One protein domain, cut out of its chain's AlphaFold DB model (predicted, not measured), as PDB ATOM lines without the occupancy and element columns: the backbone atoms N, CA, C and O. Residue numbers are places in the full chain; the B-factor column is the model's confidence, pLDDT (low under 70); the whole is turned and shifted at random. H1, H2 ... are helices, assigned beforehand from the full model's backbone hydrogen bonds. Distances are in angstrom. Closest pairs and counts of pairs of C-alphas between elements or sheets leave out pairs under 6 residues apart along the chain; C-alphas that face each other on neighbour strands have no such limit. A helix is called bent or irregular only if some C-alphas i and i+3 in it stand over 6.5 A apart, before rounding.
ATOM      1  N   HIS A  27      -8.123  -1.374 -25.247       85.19
ATOM      2  CA  HIS A  27      -6.693  -1.611 -25.094       85.19
ATOM      3  C   HIS A  27      -6.049  -2.244 -26.342       85.19
ATOM      4  O   HIS A  27      -4.961  -1.820 -26.727       85.19
ATOM      5  N   ALA A  28      -6.743  -3.152 -27.040       82.19
ATOM      6  CA  ALA A  28      -6.254  -3.798 -28.256       82.19
ATOM      7  C   ALA A  28      -6.106  -2.787 -29.402       82.19
ATOM      8  O   ALA A  28      -5.130  -2.818 -30.148       82.19
ATOM      9  N   ILE A  29      -7.032  -1.825 -29.496       85.88
ATOM     10  CA  ILE A  29      -6.975  -0.719 -30.465       85.88
ATOM     11  C   ILE A  29      -5.720   0.116 -30.228       85.88
ATOM     12  O   ILE A  29      -4.963   0.394 -31.161       85.88
ATOM     13  N   TRP A  30      -5.482   0.501 -28.973       88.12
ATOM     14  CA  TRP A  30      -4.325   1.311 -28.617       88.12
ATOM     15  C   TRP A  30      -3.007   0.568 -28.845       88.12
ATOM     16  O   TRP A  30      -2.064   1.148 -29.393       88.12
ATOM     17  N   ASP A  31      -2.950  -0.712 -28.476       84.94
ATOM     18  CA  ASP A  31      -1.785  -1.562 -28.704       84.94
ATOM     19  C   ASP A  31      -1.497  -1.713 -30.200       84.94
ATOM     20  O   ASP A  31      -0.349  -1.532 -30.613       84.94
ATOM     21  N   LEU A  32      -2.529  -1.912 -31.027       82.56
ATOM     22  CA  LEU A  32      -2.399  -1.987 -32.481       82.56
ATOM     23  C   LEU A  32      -1.849  -0.687 -33.077       82.56
ATOM     24  O   LEU A  32      -0.885  -0.716 -33.842       82.56
ATOM     25  N   MET A  33      -2.436   0.458 -32.717       86.94
ATOM     26  CA  MET A  33      -1.998   1.772 -33.204       86.94
ATOM     27  C   MET A  33      -0.550   2.058 -32.795       86.94
ATOM     28  O   MET A  33       0.265   2.511 -33.602       86.94
ATOM     29  N   LYS A  34      -0.206   1.769 -31.535       87.19
ATOM     30  CA  LYS A  34       1.150   1.943 -31.011       87.19
ATOM     31  C   LYS A  34       2.138   1.010 -31.702       87.19
ATOM     32  O   LYS A  34       3.250   1.442 -32.007       87.19
ATOM     33  N   TYR A  35       1.757  -0.241 -31.940       83.12
ATOM     34  CA  TYR A  35       2.582  -1.223 -32.633       83.12
ATOM     35  C   TYR A  35       2.828  -0.812 -34.087       83.12
ATOM     36  O   TYR A  35       3.984  -0.793 -34.518       83.12
ATOM     37  N   ALA A  36       1.781  -0.409 -34.810       81.88
ATOM     38  CA  ALA A  36       1.875   0.035 -36.197       81.88
ATOM     39  C   ALA A  36       2.789   1.262 -36.342       81.88
ATOM     40  O   ALA A  36       3.719   1.252 -37.150       81.88
ATOM     41  N   ARG A  37       2.610   2.274 -35.482       85.88
ATOM     42  CA  ARG A  37       3.480   3.458 -35.468       85.88
ATOM     43  C   ARG A  37       4.922   3.108 -35.104       85.88
ATOM     44  O   ARG A  37       5.850   3.593 -35.736       85.88
ATOM     45  N   LYS A  38       5.135   2.275 -34.081       86.75
ATOM     46  CA  LYS A  38       6.482   1.960 -33.581       86.75
ATOM     47  C   LYS A  38       7.306   1.131 -34.568       86.75
ATOM     48  O   LYS A  38       8.506   1.363 -34.674       86.75
ATOM     49  N   ASN A  39       6.699   0.130 -35.204       81.00
ATOM     50  CA  ASN A  39       7.441  -0.851 -36.000       81.00
ATOM     51  C   ASN A  39       7.442  -0.531 -37.497       81.00
ATOM     52  O   ASN A  39       8.356  -0.966 -38.193       81.00
ATOM     53  N   TYR A  40       6.450   0.223 -37.978       77.38
ATOM     54  CA  TYR A  40       6.243   0.442 -39.410       77.38
ATOM     55  C   TYR A  40       6.079   1.911 -39.803       77.38
ATOM     56  O   TYR A  40       5.906   2.186 -40.983       77.38
ATOM     57  N   ASP A  41       6.142   2.842 -38.843       82.62
ATOM     58  CA  ASP A  41       5.932   4.281 -39.067       82.62
ATOM     59  C   ASP A  41       4.575   4.606 -39.722       82.62
ATOM     60  O   ASP A  41       4.436   5.520 -40.530       82.62
ATOM     61  N   LEU A  42       3.546   3.824 -39.379       79.06
ATOM     62  CA  LEU A  42       2.199   3.982 -39.918       79.06
ATOM     63  C   LEU A  42       1.301   4.763 -38.964       79.06
ATOM     64  O   LEU A  42       1.185   4.437 -37.779       79.06
ATOM     65  N   GLU A  43       0.596   5.757 -39.501       83.88
ATOM     66  CA  GLU A  43      -0.483   6.432 -38.786       83.88
ATOM     67  C   GLU A  43      -1.794   5.669 -38.978       83.88
ATOM     68  O   GLU A  43      -2.474   5.799 -39.991       83.88
ATOM     69  N   VAL A  44      -2.143   4.851 -37.986       81.38
ATOM     70  CA  VAL A  44      -3.416   4.123 -37.940       81.38
ATOM     71  C   VAL A  44      -4.384   4.902 -37.060       81.38
ATOM     72  O   VAL A  44      -4.059   5.214 -35.912       81.38
ATOM     73  N   THR A  45      -5.567   5.235 -37.578       86.81
ATOM     74  CA  THR A  45      -6.605   5.893 -36.774       86.81
ATOM     75  C   THR A  45      -7.324   4.885 -35.873       86.81
ATOM     76  O   THR A  45      -7.319   3.685 -36.137       86.81
ATOM     77  N   ASP A  46      -7.998   5.362 -34.822       86.31
ATOM     78  CA  ASP A  46      -8.866   4.522 -33.976       86.31
ATOM     79  C   ASP A  46      -9.921   3.769 -34.807       86.31
ATOM     80  O   ASP A  46     -10.169   2.583 -34.587       86.31
ATOM     81  N   ALA A  47     -10.490   4.429 -35.821       83.50
ATOM     82  CA  ALA A  47     -11.464   3.819 -36.717       83.50
ATOM     83  C   ALA A  47     -10.849   2.681 -37.543       83.50
ATOM     84  O   ALA A  47     -11.486   1.644 -37.718       83.50
ATOM     85  N   ASP A  48      -9.621   2.844 -38.027       79.50
ATOM     86  CA  ASP A  48      -8.956   1.826 -38.842       79.50
ATOM     87  C   ASP A  48      -8.485   0.648 -38.000       79.50
ATOM     88  O   ASP A  48      -8.666  -0.501 -38.394       79.50
ATOM     89  N   ALA A  49      -7.978   0.917 -36.798       82.19
ATOM     90  CA  ALA A  49      -7.640  -0.119 -35.836       82.19
ATOM     91  C   ALA A  49      -8.878  -0.936 -35.433       82.19
ATOM     92  O   ALA A  49      -8.831  -2.162 -35.472       82.19
ATOM     93  N   LYS A  50     -10.018  -0.287 -35.150       83.06
ATOM     94  CA  LYS A  50     -11.298  -0.977 -34.895       83.06
ATOM     95  C   LYS A  50     -11.717  -1.867 -36.056       83.06
ATOM     96  O   LYS A  50     -12.162  -2.987 -35.826       83.06
ATOM     97  N   LYS A  51     -11.570  -1.386 -37.294       76.38
ATOM     98  CA  LYS A  51     -11.853  -2.191 -38.488       76.38
ATOM     99  C   LYS A  51     -10.915  -3.397 -38.542       76.38
ATOM    100  O   LYS A  51     -11.403  -4.517 -38.530       76.38
ATOM    101  N   VAL A  52      -9.596  -3.202 -38.505       75.94
ATOM    102  CA  VAL A  52      -8.610  -4.299 -38.567       75.94
ATOM    103  C   VAL A  52      -8.840  -5.342 -37.468       75.94
ATOM    104  O   VAL A  52      -8.855  -6.535 -37.764       75.94
ATOM    105  N   LEU A  53      -9.091  -4.912 -36.230       79.00
ATOM    106  CA  LEU A  53      -9.360  -5.802 -35.092       79.00
ATOM    107  C   LEU A  53     -10.732  -6.472 -35.158       79.00
ATOM    108  O   LEU A  53     -10.906  -7.569 -34.645       79.00
ATOM    109  N   SER A  54     -11.701  -5.870 -35.850       73.94
ATOM    110  CA  SER A  54     -12.946  -6.572 -36.167       73.94
ATOM    111  C   SER A  54     -12.741  -7.723 -37.165       73.94
ATOM    112  O   SER A  54     -13.635  -8.554 -37.319       73.94
ATOM    113  N   PHE A  55     -11.575  -7.791 -37.826       68.75
ATOM    114  CA  PHE A  55     -11.254  -8.789 -38.854       68.75
ATOM    115  C   PHE A  55     -10.133  -9.763 -38.466       68.75
ATOM    116  O   PHE A  55     -10.045 -10.845 -39.050       68.75
ATOM    117  N   CYS A  56      -9.269  -9.396 -37.521       66.88
ATOM    118  CA  CYS A  56      -8.148 -10.205 -37.055       66.88
ATOM    119  C   CYS A  56      -8.236 -10.395 -35.543       66.88
ATOM    120  O   CYS A  56      -8.237  -9.410 -34.814       66.88
ATOM    121  N   ASP A  57      -8.221 -11.649 -35.079       65.62
ATOM    122  CA  ASP A  57      -7.998 -11.935 -33.660       65.62
ATOM    123  C   ASP A  57      -6.678 -11.288 -33.203       65.62
ATOM    124  O   ASP A  57      -5.663 -11.378 -33.910       65.62
ATOM    125  N   ASP A  58      -6.681 -10.699 -32.002       61.81
ATOM    126  CA  ASP A  58      -5.561  -9.935 -31.423       61.81
ATOM    127  C   ASP A  58      -4.206 -10.651 -31.549       61.81
ATOM    128  O   ASP A  58      -3.179 -10.022 -31.803       61.81
ATOM    129  N   VAL A  59      -4.206 -11.986 -31.469       60.16
ATOM    130  CA  VAL A  59      -3.018 -12.856 -31.519       60.16
ATOM    131  C   VAL A  59      -2.262 -12.793 -32.861       60.16
ATOM    132  O   VAL A  59      -1.087 -13.163 -32.926       60.16
ATOM    133  N   TYR A  60      -2.892 -12.329 -33.945       67.69
ATOM    134  CA  TYR A  60      -2.303 -12.346 -35.293       67.69
ATOM    135  C   TYR A  60      -2.018 -10.968 -35.890       67.69
ATOM    136  O   TYR A  60      -1.477 -10.896 -36.999       67.69
ATOM    137  N   THR A  61      -2.333  -9.901 -35.163       69.62
ATOM    138  CA  THR A  61      -2.220  -8.508 -35.616       69.62
ATOM    139  C   THR A  61      -0.787  -8.112 -35.979       69.62
ATOM    140  O   THR A  61      -0.551  -7.597 -37.072       69.62
ATOM    141  N   ASP A  62       0.193  -8.455 -35.140       70.50
ATOM    142  CA  ASP A  62       1.613  -8.160 -35.384       70.50
ATOM    143  C   ASP A  62       2.104  -8.722 -36.717       70.50
ATOM    144  O   ASP A  62       2.771  -8.051 -37.507       70.50
ATOM    145  N   ARG A  63       1.750  -9.982 -36.985       76.50
ATOM    146  CA  ARG A  63       2.171 -10.644 -38.213       76.50
ATOM    147  C   ARG A  63       1.336 -10.193 -39.412       76.50
ATOM    148  O   ARG A  63       1.797 -10.352 -40.537       76.50
ATOM    149  N   PHE A  64       0.107  -9.726 -39.208       78.50
ATOM    150  CA  PHE A  64      -0.735  -9.212 -40.288       78.50
ATOM    151  C   PHE A  64      -0.100  -7.966 -40.907       78.50
ATOM    152  O   PHE A  64       0.057  -7.918 -42.123       78.50
ATOM    153  N   TRP A  65       0.352  -7.019 -40.082       76.44
ATOM    154  CA  TRP A  65       1.026  -5.815 -40.575       76.44
ATOM    155  C   TRP A  65       2.349  -6.117 -41.268       76.44
ATOM    156  O   TRP A  65       2.615  -5.537 -42.315       76.44
ATOM    157  N   ALA A  66       3.142  -7.049 -40.729       79.50
ATOM    158  CA  ALA A  66       4.374  -7.488 -41.378       79.50
ATOM    159  C   ALA A  66       4.104  -8.012 -42.799       79.50
ATOM    160  O   ALA A  66       4.728  -7.561 -43.757       79.50
ATOM    161  N   ASP A  67       3.127  -8.913 -42.941       80.62
ATOM    162  CA  ASP A  67       2.771  -9.487 -44.239       80.62
ATOM    163  C   ASP A  67       2.145  -8.446 -45.178       80.62
ATOM    164  O   ASP A  67       2.349  -8.503 -46.388       80.62
ATOM    165  N   ALA A  68       1.373  -7.499 -44.639       78.62
ATOM    166  CA  ALA A  68       0.760  -6.441 -45.428       78.62
ATOM    167  C   ALA A  68       1.821  -5.462 -45.954       78.62
ATOM    168  O   ALA A  68       1.856  -5.137 -47.139       78.62
ATOM    169  N   GLN A  69       2.766  -5.053 -45.113       77.94
ATOM    170  CA  GLN A  69       3.879  -4.223 -45.555       77.94
ATOM    171  C   GLN A  69       4.750  -4.951 -46.590       77.94
ATOM    172  O   GLN A  69       5.173  -4.341 -47.565       77.94
ATOM    173  N   GLU A  70       4.983  -6.255 -46.432       80.06
ATOM    174  CA  GLU A  70       5.685  -7.063 -47.439       80.06
ATOM    175  C   GLU A  70       4.938  -7.063 -48.787       80.06
ATOM    176  O   GLU A  70       5.553  -6.936 -49.848       80.06
ATOM    177  N   ALA A  71       3.607  -7.170 -48.759       77.25
ATOM    178  CA  ALA A  71       2.793  -7.257 -49.965       77.25
ATOM    179  C   ALA A  71       2.616  -5.913 -50.695       77.25
ATOM    180  O   ALA A  71       2.641  -5.875 -51.928       77.25
ATOM    181  N   TRP A  72       2.468  -4.812 -49.958       74.81
ATOM    182  CA  TRP A  72       2.182  -3.482 -50.518       74.81
ATOM    183  C   TRP A  72       3.364  -2.502 -50.462       74.81
ATOM    184  O   TRP A  72       3.260  -1.400 -51.005       74.81
ATOM    185  N   ALA A  73       4.493  -2.916 -49.881       70.94
ATOM    186  CA  ALA A  73       5.747  -2.170 -49.800       70.94
ATOM    187  C   ALA A  73       5.547  -0.686 -49.411       70.94
ATOM    188  O   ALA A  73       4.939  -0.375 -48.388       70.94
ATOM    189  N   ASP A  74       6.066   0.227 -50.228       64.31
ATOM    190  CA  ASP A  74       6.080   1.684 -50.067       64.31
ATOM    191  C   ASP A  74       4.720   2.369 -50.290       64.31
ATOM    192  O   ASP A  74       4.578   3.557 -50.003       64.31
ATOM    193  N   LYS A  75       3.709   1.642 -50.781       66.88
ATOM    194  CA  LYS A  75       2.368   2.180 -51.082       66.88
ATOM    195  C   LYS A  75       1.292   1.705 -50.115       66.88
ATOM    196  O   LYS A  75       0.105   1.824 -50.409       66.88
ATOM    197  N   PHE A  76       1.696   1.139 -48.986       66.31
ATOM    198  CA  PHE A  76       0.764   0.571 -48.035       66.31
ATOM    199  C   PHE A  76      -0.172   1.632 -47.439       66.31
ATOM    200  O   PHE A  76       0.266   2.561 -46.760       66.31
ATOM    201  N   CYS A  77      -1.471   1.468 -47.677       70.19
ATOM    202  CA  CYS A  77      -2.526   2.273 -47.083       70.19
ATOM    203  C   CYS A  77      -3.460   1.361 -46.284       70.19
ATOM    204  O   CYS A  77      -3.823   0.284 -46.744       70.19
ATOM    205  N   VAL A  78      -3.882   1.772 -45.090       67.19
ATOM    206  CA  VAL A  78      -4.801   0.945 -44.289       67.19
ATOM    207  C   VAL A  78      -6.174   0.824 -44.958       67.19
ATOM    208  O   VAL A  78      -6.806  -0.225 -44.860       67.19
ATOM    209  N   ASP A  79      -6.594   1.843 -45.714       70.25
ATOM    210  CA  ASP A  79      -7.817   1.788 -46.525       70.25
ATOM    211  C   ASP A  79      -7.770   0.668 -47.571       70.25
ATOM    212  O   ASP A  79      -8.805   0.102 -47.909       70.25
ATOM    213  N   ASP A  80      -6.574   0.278 -48.021       72.44
ATOM    214  CA  ASP A  80      -6.399  -0.830 -48.960       72.44
ATOM    215  C   ASP A  80      -6.674  -2.203 -48.330       72.44
ATOM    216  O   ASP A  80      -6.908  -3.181 -49.039       72.44
ATOM    217  N   LEU A  81      -6.701  -2.281 -47.000       70.50
ATOM    218  CA  LEU A  81      -7.010  -3.496 -46.252       70.50
ATOM    219  C   LEU A  81      -8.474  -3.595 -45.831       70.50
ATOM    220  O   LEU A  81      -8.848  -4.507 -45.090       70.50
ATOM    221  N   ILE A  82      -9.300  -2.652 -46.271       70.06
ATOM    222  CA  ILE A  82     -10.714  -2.595 -45.940       70.06
ATOM    223  C   ILE A  82     -11.484  -2.828 -47.229       70.06
ATOM    224  O   ILE A  82     -11.393  -2.051 -48.176       70.06
TER     225      ILE A  82
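What this domain is: This is residues 27 to 82 of the 296 residues of an uncharacterized protein of Punctularia strigosozonata (strain HHB-11173) (UniProt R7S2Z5). H1 and the first part of H3 run the same way side by side, H2 crosses the early part of H1, and past a kink in H3 the chain folds back to short H4 near H2. The printed part has 56 residues with four named helices, H1 to H4 in order, and no named strand: all helix. It is compact, radius of gyration of the C-alphas 10.0 A, spanning 28 by 20 by 19 A.

Where its parts are: Find C-alpha 27 at (-6.693, -1.611, -25.094); H1, residues 27 to 40, runs 19.4 A from there. Next come H2, residues 46 to 55, and H3, residues 58 to 75, 24.4 A long, with a kink of 53 degrees near residue 69 and irregular, C-alphas 71 and 74 being 9.5 A apart. H4, residues 78 to 81, ends at C-alpha 81, (-7.010, -3.496, -46.252).

How they stand to each other: Look at Ile 29 and Ala 49, closest C-alphas of H1 and H2 at 5.4 A: H1 touches H2 with residues 28 to 33 alone, about perpendicular at 79 degrees. H3 touches H1 with residues 58 to 65 alone, closest C-alphas Asp 58 and Ala 28, 6.9 A. Every O i to N i+4 pair is within hydrogen-bond range in H1 and H2, 10 of 14 in H3; H4 is too short for one.

The domain as a whole: The farthest C-alphas, His 27 and Asp 74, are 28.2 A apart. The printed part has no cut, and pLDDT is under 70 at residues 55 to 61, 74 to 76 and 78.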